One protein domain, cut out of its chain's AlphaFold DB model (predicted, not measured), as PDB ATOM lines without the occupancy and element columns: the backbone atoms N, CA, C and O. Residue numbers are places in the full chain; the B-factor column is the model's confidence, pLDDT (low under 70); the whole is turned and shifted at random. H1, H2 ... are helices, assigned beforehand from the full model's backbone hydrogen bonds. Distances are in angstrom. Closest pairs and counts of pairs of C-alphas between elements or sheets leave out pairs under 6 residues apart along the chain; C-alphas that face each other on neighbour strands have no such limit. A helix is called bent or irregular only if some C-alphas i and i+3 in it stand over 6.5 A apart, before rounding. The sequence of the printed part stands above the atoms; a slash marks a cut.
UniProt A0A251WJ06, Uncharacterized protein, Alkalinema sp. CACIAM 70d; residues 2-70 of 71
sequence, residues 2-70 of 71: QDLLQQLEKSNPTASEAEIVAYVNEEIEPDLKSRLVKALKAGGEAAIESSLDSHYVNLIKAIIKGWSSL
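AT A GLANCE: This is residues 2 to 70 of the 71 residues of an uncharacterized protein of Alkalinema sp. CACIAM 70d (UniProt A0A251WJ06). The longest helix, H5, runs along one face of the body as a crossbar, and four shorter helices are strung in an arc over its one side, with H1 and H2 towards one end of the longest axis and H3 and H4 towards the other. H3 stands across the last part of H5, at residues 64 to 68, while H1 meets H5 near Gln 2, and the packing is crossed rather than side by side. The printed part has 69 residues with five named helices, in the order H1, H2, H3, H4, H5, and no named strand; its class is all helix. It is compact, with a radius of gyration of the C-alphas of 11.7 A, and spans 34 by 24 by 17 A.

IN THESE COORDINATES: H5 takes residues 54 to 68 and is 22.0 A long from first to last C-alpha, from C-alpha 54 at (-49.526, -38.331, -21.638) to C-alpha 68 at (-45.936, -16.727, -23.167). It is irregular: C-alphas 55 and 58 are 7.6 A apart, and its line is a rough one. H3, residues 30 to 41, is 16.7 A long; H2, residues 17 to 27, is 15.5 A; H1, residues 2 to 11, is 14.4 A and begins with C-alpha 2 at (-44.497, -34.251, -30.004). H4 is short, residues 45 to 49.

HOW THE PARTS SIT: H5 touches H3 with residues 64 to 68 alone; the closest C-alphas are those of Val 37 and Ser 68, 6.0 A apart, and the lines are about perpendicular at 88 degrees. With residues 56 to 60 alone H5 only just touches H1, with 3 pairs of C-alphas within 8 A, the closest being Gln 2 and Tyr 56 at 6.9 A; their lines are about perpendicular at 72 degrees, only just beyond steep. H2 is close to H5 but not clearly touching, the closest C-alphas being Val 21 and Ile 63 at 6.6 A. H4 is also close but not clearly touching, with the C-alphas of Glu 49 and Val 57 closest at 6.1 A. H1 touches H2, closest at the C-alphas of Leu 4 and Val 24, 6.7 A, at a steep tilt of 62 degrees, opposite ways. H3 touches H4 with residues 36 to 40 alone, closest at the C-alphas of Ala 39 and Glu 45, 7.1 A. H2 and H3 are apart. In H1, H2, H3 and H4 every O i to N i+4 pair is within hydrogen-bond range; in H5 it is 9 of 11.

THE WHOLE: The two C-alphas farthest apart, those of Ser 11 and Ala 42, are 34.3 A from each other. The printed part has no cut, and the four links are tight. The mean pLDDT of the printed part is 88.3; residues 50 and 70 are under 70, and H4 has a mean of 73.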
ATOM      1  N   GLN A   2     -44.705 -32.882 -30.483       89.81
ATOM      2  CA  GLN A   2     -44.497 -34.251 -30.004       89.81
ATOM      3  C   GLN A   2     -43.453 -35.023 -30.829       89.81
ATOM      4  O   GLN A   2     -42.526 -35.576 -30.247       89.81
ATOM      5  N   ASP A   3     -43.510 -34.952 -32.161       91.06
ATOM      6  CA  ASP A   3     -42.495 -35.577 -33.021       91.06
ATOM      7  C   ASP A   3     -41.076 -35.040 -32.789       91.06
ATOM      8  O   ASP A   3     -40.111 -35.788 -32.917       91.06
ATOM      9  N   LEU A   4     -40.926 -33.759 -32.431       94.12
ATOM     10  CA  LEU A   4     -39.621 -33.171 -32.100       94.12
ATOM     11  C   LEU A   4     -39.093 -33.775 -30.796       94.12
ATOM     12  O   LEU A   4     -37.952 -34.221 -30.731       94.12
ATOM     13  N   LEU A   5     -39.944 -33.868 -29.773       94.12
ATOM     14  CA  LEU A   5     -39.571 -34.470 -28.492       94.12
ATOM     15  C   LEU A   5     -39.210 -35.952 -28.645       94.12
ATOM     16  O   LEU A   5     -38.212 -36.393 -28.084       94.12
ATOM     17  N   GLN A   6     -39.948 -36.701 -29.466       93.69
ATOM     18  CA  GLN A   6     -39.633 -38.101 -29.760       93.69
ATOM     19  C   GLN A   6     -38.312 -38.263 -30.526       93.69
ATOM     20  O   GLN A   6     -37.592 -39.239 -30.313       93.69
ATOM     21  N   GLN A   7     -37.980 -37.340 -31.431       95.62
ATOM     22  CA  GLN A   7     -36.697 -37.351 -32.142       95.62
ATOM     23  C   GLN A   7     -35.527 -37.034 -31.207       95.62
ATOM     24  O   GLN A   7     -34.499 -37.719 -31.250       95.62
ATOM     25  N   LEU A   8     -35.696 -36.048 -30.326       95.69
ATOM     26  CA  LEU A   8     -34.690 -35.708 -29.329       95.69
ATOM     27  C   LEU A   8     -34.494 -36.844 -28.323       95.69
ATOM     28  O   LEU A   8     -33.362 -37.223 -28.064       95.69
ATOM     29  N   GLU A   9     -35.566 -37.459 -27.823       94.56
ATOM     30  CA  GLU A   9     -35.474 -38.581 -26.879       94.56
ATOM     31  C   GLU A   9     -34.713 -39.777 -27.480       94.56
ATOM     32  O   GLU A   9     -33.901 -40.406 -26.804       94.56
ATOM     33  N   LYS A  10     -34.911 -40.065 -28.773       96.00
ATOM     34  CA  LYS A  10     -34.181 -41.135 -29.476       96.00
ATOM     35  C   LYS A  10     -32.696 -40.831 -29.671       96.00
ATOM     36  O   LYS A  10     -31.895 -41.762 -29.694       96.00
ATOM     37  N   SER A  11     -32.337 -39.566 -29.877       96.88
ATOM     38  CA  SER A  11     -30.963 -39.148 -30.196       96.88
ATOM     39  C   SER A  11     -30.149 -38.758 -28.959       96.88
ATOM     40  O   SER A  11     -28.943 -38.993 -28.921       96.88
ATOM     41  N   ASN A  12     -30.805 -38.212 -27.939       96.62
ATOM     42  CA  ASN A  12     -30.234 -37.792 -26.667       96.62
ATOM     43  C   ASN A  12     -31.250 -38.022 -25.525       96.62
ATOM     44  O   ASN A  12     -31.887 -37.078 -25.051       96.62
ATOM     45  N   PRO A  13     -31.398 -39.267 -25.035       95.06
ATOM     46  CA  PRO A  13     -32.359 -39.602 -23.977       95.06
ATOM     47  C   PRO A  13     -32.039 -38.955 -22.620       95.06
ATOM     48  O   PRO A  13     -32.868 -38.972 -21.716       95.06
ATOM     49  N   THR A  14     -30.834 -38.401 -22.457       96.25
ATOM     50  CA  THR A  14     -30.377 -37.711 -21.244       96.25
ATOM     51  C   THR A  14     -30.362 -36.190 -21.398       96.25
ATOM     52  O   THR A  14     -29.744 -35.514 -20.576       96.25
ATOM     53  N   ALA A  15     -31.005 -35.651 -22.443       95.56
ATOM     54  CA  ALA A  15     -31.104 -34.213 -22.664       95.56
ATOM     55  C   ALA A  15     -31.688 -33.514 -21.431       95.56
ATOM     56  O   ALA A  15     -32.743 -33.885 -20.910       95.56
ATOM     57  N   SER A  16     -30.995 -32.482 -20.967       94.44
ATOM     58  CA  SER A  16     -31.497 -31.601 -19.921       94.44
ATOM     59  C   SER A  16     -32.697 -30.793 -20.414       94.44
ATOM     60  O   SER A  16     -32.896 -30.590 -21.611       94.44
ATOM     61  N   GLU A  17     -33.484 -30.255 -19.482       90.31
ATOM     62  CA  GLU A  17     -34.626 -29.396 -19.819       90.31
ATOM     63  C   GLU A  17     -34.219 -28.203 -20.704       90.31
ATOM     64  O   GLU A  17     -34.922 -27.864 -21.653       90.31
ATOM     65  N   ALA A  18     -33.045 -27.617 -20.452       91.50
ATOM     66  CA  ALA A  18     -32.515 -26.518 -21.254       91.50
ATOM     67  C   ALA A  18     -32.206 -26.940 -22.701       91.50
ATOM     68  O   ALA A  18     -32.531 -26.203 -23.632       91.50
ATOM     69  N   GLU A  19     -31.623 -28.125 -22.901       95.25
ATOM     70  CA  GLU A  19     -31.359 -28.678 -24.236       95.25
ATOM     71  C   GLU A  19     -32.659 -28.991 -24.980       95.25
ATOM     72  O   GLU A  19     -32.776 -28.688 -26.165       95.25
ATOM     73  N   ILE A  20     -33.663 -29.524 -24.278       94.25
ATOM     74  CA  ILE A  20     -34.990 -29.780 -24.848       94.25
ATOM     75  C   ILE A  20     -35.632 -28.476 -25.326       94.25
ATOM     76  O   ILE A  20     -36.113 -28.394 -26.457       94.25
ATOM     77  N   VAL A  21     -35.635 -27.445 -24.480       92.69
ATOM     78  CA  VAL A  21     -36.202 -26.135 -24.818       92.69
ATOM     79  C   VAL A  21     -35.459 -25.509 -25.998       92.69
ATOM     80  O   VAL A  21     -36.107 -24.982 -26.902       92.69
ATOM     81  N   ALA A  22     -34.125 -25.569 -26.011       94.12
ATOM     82  CA  ALA A  22     -33.312 -25.045 -27.106       94.12
ATOM     83  C   ALA A  22     -33.628 -25.754 -28.431       94.12
ATOM     84  O   ALA A  22     -33.956 -25.083 -29.406       94.12
ATOM     85  N   TYR A  23     -33.642 -27.088 -28.432       95.75
ATOM     86  CA  TYR A  23     -33.967 -27.892 -29.609       95.75
ATOM     87  C   TYR A  23     -35.370 -27.592 -30.144       95.75
ATOM     88  O   TYR A  23     -35.552 -27.324 -31.329       95.75
ATOM     89  N   VAL A  24     -36.381 -27.559 -29.269       94.88
ATOM     90  CA  VAL A  24     -37.750 -27.237 -29.691       94.88
ATOM     91  C   VAL A  24     -37.844 -25.808 -30.225       94.88
ATOM     92  O   VAL A  24     -38.576 -25.585 -31.179       94.88
ATOM     93  N   ASN A  25     -37.124 -24.840 -29.653       93.00
ATOM     94  CA  ASN A  25     -37.120 -23.461 -30.154       93.00
ATOM     95  C   ASN A  25     -36.463 -23.314 -31.529       93.00
ATOM     96  O   ASN A  25     -36.884 -22.444 -32.289       93.00
ATOM     97  N   GLU A  26     -35.436 -24.112 -31.811       95.12
ATOM     98  CA  GLU A  26     -34.724 -24.112 -33.090       95.12
ATOM     99  C   GLU A  26     -35.563 -24.764 -34.196       95.12
ATOM    100  O   GLU A  26     -35.676 -24.218 -35.291       95.12
ATOM    101  N   GLU A  27     -36.218 -25.882 -33.881       96.06
ATOM    102  CA  GLU A  27     -36.890 -26.728 -34.874       96.06
ATOM    103  C   GLU A  27     -38.388 -26.432 -35.053       96.06
ATOM    104  O   GLU A  27     -38.986 -26.817 -36.061       96.06
ATOM    105  N   ILE A  28     -39.056 -25.796 -34.081       93.38
ATOM    106  CA  ILE A  28     -40.497 -25.536 -34.195       93.38
ATOM    107  C   ILE A  28     -40.785 -24.466 -35.249       93.38
ATOM    108  O   ILE A  28     -40.214 -23.377 -35.249       93.38
ATOM    109  N   GLU A  29     -41.775 -24.729 -36.101       91.44
ATOM    110  CA  GLU A  29     -42.272 -23.724 -37.034       91.44
ATOM    111  C   GLU A  29     -42.780 -22.473 -36.280       91.44
ATOM    112  O   GLU A  29     -43.620 -22.593 -35.373       91.44
ATOM    113  N   PRO A  30     -42.340 -21.253 -36.653       89.25
ATOM    114  CA  PRO A  30     -42.725 -20.022 -35.957       89.25
ATOM    115  C   PRO A  30     -44.243 -19.783 -35.884       89.25
ATOM    116  O   PRO A  30     -44.748 -19.287 -34.872       89.25
ATOM    117  N   ASP A  31     -44.989 -20.166 -36.928       91.06
ATOM    118  CA  ASP A  31     -46.458 -20.075 -36.945       91.06
ATOM    119  C   ASP A  31     -47.092 -20.999 -35.896       91.06
ATOM    120  O   ASP A  31     -47.977 -20.583 -35.140       91.06
ATOM    121  N   LEU A  32     -46.584 -22.229 -35.778       89.56
ATOM    122  CA  LEU A  32     -47.063 -23.192 -34.794       89.56
ATOM    123  C   LEU A  32     -46.822 -22.685 -33.367       89.56
ATOM    124  O   LEU A  32     -47.737 -22.735 -32.542       89.56
ATOM    125  N   LYS A  33     -45.638 -22.122 -33.085       90.81
ATOM    126  CA  LYS A  33     -45.340 -21.469 -31.799       90.81
ATOM    127  C   LYS A  33     -46.371 -20.381 -31.473       90.81
ATOM    128  O   LYS A  33     -46.972 -20.404 -30.398       90.81
ATOM    129  N   SER A  34     -46.624 -19.464 -32.411       90.88
ATOM    130  CA  SER A  34     -47.595 -18.371 -32.233       90.88
ATOM    131  C   SER A  34     -49.013 -18.889 -31.973       90.88
ATOM    132  O   SER A  34     -49.705 -18.408 -31.070       90.88
ATOM    133  N   ARG A  35     -49.451 -19.908 -32.721       89.94
ATOM    134  CA  ARG A  35     -50.771 -20.536 -32.552       89.94
ATOM    135  C   ARG A  35     -50.928 -21.194 -31.187       89.94
ATOM    136  O   ARG A  35     -51.966 -21.007 -30.557       89.94
ATOM    137  N   LEU A  36     -49.907 -21.906 -30.712       90.00
ATOM    138  CA  LEU A  36     -49.915 -22.546 -29.395       90.00
ATOM    139  C   LEU A  36     -49.969 -21.513 -28.262       90.00
ATOM    140  O   LEU A  36     -50.769 -21.667 -27.340       90.00
ATOM    141  N   VAL A  37     -49.207 -20.418 -28.359       90.38
ATOM    142  CA  VAL A  37     -49.264 -19.315 -27.380       90.38
ATOM    143  C   VAL A  37     -50.640 -18.640 -27.377       90.38
ATOM    144  O   VAL A  37     -51.198 -18.384 -26.311       90.38
ATOM    145  N   LYS A  38     -51.228 -18.372 -28.549       90.19
ATOM    146  CA  LYS A  38     -52.575 -17.779 -28.649       90.19
ATOM    147  C   LYS A  38     -53.651 -18.698 -28.079       90.19
ATOM    148  O   LYS A  38     -54.508 -18.228 -27.337       90.19
ATOM    149  N   ALA A  39     -53.595 -19.991 -28.396       88.56
ATOM    150  CA  ALA A  39     -54.518 -20.983 -27.855       88.56
ATOM    151  C   ALA A  39     -54.406 -21.072 -26.326       88.56
ATOM    152  O   ALA A  39     -55.430 -21.044 -25.648       88.56
ATOM    153  N   LEU A  40     -53.184 -21.074 -25.779       88.56
ATOM    154  CA  LEU A  40     -52.938 -21.009 -24.336       88.56
ATOM    155  C   LEU A  40     -53.573 -19.754 -23.712       88.56
ATOM    156  O   LEU A  40     -54.345 -19.866 -22.761       88.56
ATOM    157  N   LYS A  41     -53.308 -18.565 -24.272       87.12
ATOM    158  CA  LYS A  41     -53.856 -17.283 -23.782       87.12
ATOM    159  C   LYS A  41     -55.388 -17.215 -23.860       87.12
ATOM    160  O   LYS A  41     -56.009 -16.568 -23.024       87.12
ATOM    161  N   ALA A  42     -55.999 -17.896 -24.827       89.38
ATOM    162  CA  ALA A  42     -57.452 -17.996 -24.969       89.38
ATOM    163  C   ALA A  42     -58.105 -19.021 -24.013       89.38
ATOM    164  O   ALA A  42     -59.307 -19.258 -24.115       89.38
ATOM    165  N   GLY A  43     -57.339 -19.644 -23.107       81.69
ATOM    166  CA  GLY A  43     -57.837 -20.671 -22.183       81.69
ATOM    167  C   GLY A  43     -57.946 -22.069 -22.806       81.69
ATOM    168  O   GLY A  43     -58.566 -22.958 -22.229       81.69
ATOM    169  N   GLY A  44     -57.337 -22.287 -23.973       82.69
ATOM    170  CA  GLY A  44     -57.365 -23.544 -24.722       82.69
ATOM    171  C   GLY A  44     -56.405 -24.627 -24.221       82.69
ATOM    172  O   GLY A  44     -56.100 -25.532 -24.994       82.69
ATOM    173  N   GLU A  45     -55.919 -24.563 -22.973       75.75
ATOM    174  CA  GLU A  45     -54.991 -25.563 -22.404       75.75
ATOM    175  C   GLU A  45     -55.525 -26.989 -22.587       75.75
ATOM    176  O   GLU A  45     -54.829 -27.832 -23.144       75.75
ATOM    177  N   ALA A  46     -56.793 -27.230 -22.246       73.00
ATOM    178  CA  ALA A  46     -57.411 -28.551 -22.356       73.00
ATOM    179  C   ALA A  46     -57.484 -29.081 -23.804       73.00
ATOM    180  O   ALA A  46     -57.385 -30.284 -24.039       73.00
ATOM    181  N   ALA A  47     -57.637 -28.191 -24.791       72.50
ATOM    182  CA  ALA A  47     -57.683 -28.572 -26.203       72.50
ATOM    183  C   ALA A  47     -56.291 -28.929 -26.746       72.50
ATOM    184  O   ALA A  47     -56.168 -29.833 -27.570       72.50
ATOM    185  N   ILE A  48     -55.247 -28.250 -26.259       74.06
ATOM    186  CA  ILE A  48     -53.852 -28.607 -26.542       74.06
ATOM    187  C   ILE A  48     -53.550 -29.976 -25.913       74.06
ATOM    188  O   ILE A  48     -53.056 -30.868 -26.595       74.06
ATOM    189  N   GLU A  49     -53.922 -30.173 -24.648       71.31
ATOM    190  CA  GLU A  49     -53.658 -31.393 -23.869       71.31
ATOM    191  C   GLU A  49     -54.334 -32.644 -24.448       71.31
ATOM    192  O   GLU A  49     -53.696 -33.687 -24.552       71.31
ATOM    193  N   SER A  50     -55.592 -32.546 -24.890       67.19
ATOM    194  CA  SER A  50     -56.357 -33.694 -25.409       67.19
ATOM    195  C   SER A  50     -55.797 -34.297 -26.706       67.19
ATOM    196  O   SER A  50     -56.260 -35.358 -27.126       67.19
ATOM    197  N   SER A  51     -54.856 -33.619 -27.366       70.06
ATOM    198  CA  SER A  51     -54.245 -34.063 -28.625       70.06
ATOM    199  C   SER A  51     -52.851 -34.677 -28.456       70.06
ATOM    200  O   SER A  51     -52.254 -35.097 -29.446       70.06
ATOM    201  N   LEU A  52     -52.329 -34.713 -27.227       76.69
ATOM    202  CA  LEU A  52     -50.940 -35.054 -26.926       76.69
ATOM    203  C   LEU A  52     -50.838 -36.348 -26.116       76.69
ATOM    204  O   LEU A  52     -51.675 -36.631 -25.258       76.69
ATOM    205  N   ASP A  53     -49.760 -37.099 -26.336       75.06
ATOM    206  CA  ASP A  53     -49.427 -38.245 -25.492       75.06
ATOM    207  C   ASP A  53     -49.116 -37.820 -24.050       75.06
ATOM    208  O   ASP A  53     -48.358 -36.875 -23.806       75.06
ATOM    209  N   SER A  54     -49.641 -38.587 -23.086       75.62
ATOM    210  CA  SER A  54     -49.526 -38.331 -21.638       75.62
ATOM    211  C   SER A  54     -48.080 -38.104 -21.167       75.62
ATOM    212  O   SER A  54     -47.830 -37.280 -20.289       75.62
ATOM    213  N   HIS A  55     -47.115 -38.777 -21.800       84.25
ATOM    214  CA  HIS A  55     -45.687 -38.663 -21.482       84.25
ATOM    215  C   HIS A  55     -45.111 -37.264 -21.756       84.25
ATOM    216  O   HIS A  55     -44.243 -36.806 -21.017       84.25
ATOM    217  N   TYR A  56     -45.620 -36.545 -22.762       86.94
ATOM    218  CA  TYR A  56     -45.081 -35.238 -23.159       86.94
ATOM    219  C   TYR A  56     -45.949 -34.048 -22.741       86.94
ATOM    220  O   TYR A  56     -45.457 -32.921 -22.760       86.94
ATOM    221  N   VAL A  57     -47.207 -34.260 -22.337       87.56
ATOM    222  CA  VAL A  57     -48.169 -33.183 -22.022       87.56
ATOM    223  C   VAL A  57     -47.590 -32.122 -21.077       87.56
ATOM    224  O   VAL A  57     -47.632 -30.931 -21.392       87.56
ATOM    225  N   ASN A  58     -47.009 -32.527 -19.944       88.50
ATOM    226  CA  ASN A  58     -46.492 -31.580 -18.947       88.50
ATOM    227  C   ASN A  58     -45.295 -30.775 -19.468       88.50
ATOM    228  O   ASN A  58     -45.209 -29.569 -19.239       88.50
ATOM    229  N   LEU A  59     -44.400 -31.437 -20.201       89.62
ATOM    230  CA  LEU A  59     -43.216 -30.821 -20.790       89.62
ATOM    231  C   LEU A  59     -43.603 -29.822 -21.888       89.62
ATOM    232  O   LEU A  59     -43.163 -28.674 -21.875       89.62
ATOM    233  N   ILE A  60     -44.503 -30.222 -22.790       90.69
ATOM    234  CA  ILE A  60     -45.054 -29.362 -23.845       90.69
ATOM    235  C   ILE A  60     -45.727 -28.129 -23.235       90.69
ATOM    236  O   ILE A  60     -45.493 -27.002 -23.674       90.69
ATOM    237  N   LYS A  61     -46.521 -28.318 -22.178       88.88
ATOM    238  CA  LYS A  61     -47.177 -27.223 -21.460       88.88
ATOM    239  C   LYS A  61     -46.171 -26.249 -20.850       88.88
ATOM    240  O   LYS A  61     -46.365 -25.039 -20.966       88.88
ATOM    241  N   ALA A  62     -45.105 -26.751 -20.229       91.12
ATOM    242  CA  ALA A  62     -44.043 -25.918 -19.668       91.12
ATOM    243  C   ALA A  62     -43.344 -25.079 -20.751       91.12
ATOM    244  O   ALA A  62     -43.198 -23.869 -20.581       91.12
ATOM    245  N   ILE A  63     -43.018 -25.686 -21.897       92.69
ATOM    246  CA  ILE A  63     -42.412 -24.995 -23.047       92.69
ATOM    247  C   ILE A  63     -43.317 -23.854 -23.543       92.69
ATOM    248  O   ILE A  63     -42.869 -22.712 -23.663       92.69
ATOM    249  N   ILE A  64     -44.608 -24.128 -23.773       91.56
ATOM    250  CA  ILE A  64     -45.554 -23.118 -24.281       91.56
ATOM    251  C   ILE A  64     -45.752 -21.980 -23.264       91.56
ATOM    252  O   ILE A  64     -45.813 -20.808 -23.646       91.56
ATOM    253  N   LYS A  65     -45.810 -22.293 -21.962       90.00
ATOM    254  CA  LYS A  65     -45.876 -21.280 -20.893       90.00
ATOM    255  C   LYS A  65     -44.621 -20.411 -20.841       90.00
ATOM    256  O   LYS A  65     -44.739 -19.195 -20.668       90.00
ATOM    257  N   GLY A  66     -43.451 -21.014 -21.047       90.00
ATOM    258  CA  GLY A  66     -42.183 -20.301 -21.176       90.00
ATOM    259  C   GLY A  66     -42.236 -19.258 -22.289       90.00
ATOM    260  O   GLY A  66     -41.902 -18.100 -22.061       90.00
ATOM    261  N   TRP A  67     -42.768 -19.616 -23.459       91.12
ATOM    262  CA  TRP A  67     -42.940 -18.670 -24.566       91.12
ATOM    263  C   TRP A  67     -43.879 -17.515 -24.243       91.12
ATOM    264  O   TRP A  67     -43.582 -16.382 -24.596       91.12
ATOM    265  N   SER A  68     -44.991 -17.780 -23.554       83.44
ATOM    266  CA  SER A  68     -45.936 -16.727 -23.167       83.44
ATOM    267  C   SER A  68     -45.382 -15.757 -22.118       83.44
ATOM    268  O   SER A  68     -46.005 -14.720 -21.907       83.44
ATOM    269  N   SER A  69     -44.290 -16.107 -21.435       78.56
ATOM    270  CA  SER A  69     -43.663 -15.277 -20.395       78.56
ATOM    271  C   SER A  69     -42.482 -14.450 -20.923       78.56
ATOM    272  O   SER A  69     -41.934 -13.637 -20.185       78.56
ATOM    273  N   LEU A  70     -42.071 -14.687 -22.174       66.06
ATOM    274  CA  LEU A  70     -40.992 -13.975 -22.869       66.06
ATOM    275  C   LEU A  70     -41.511 -12.826 -23.763       66.06
ATOM    276  O   LEU A  70     -40.692 -12.108 -24.333       66.06
TER     277      LEU A  70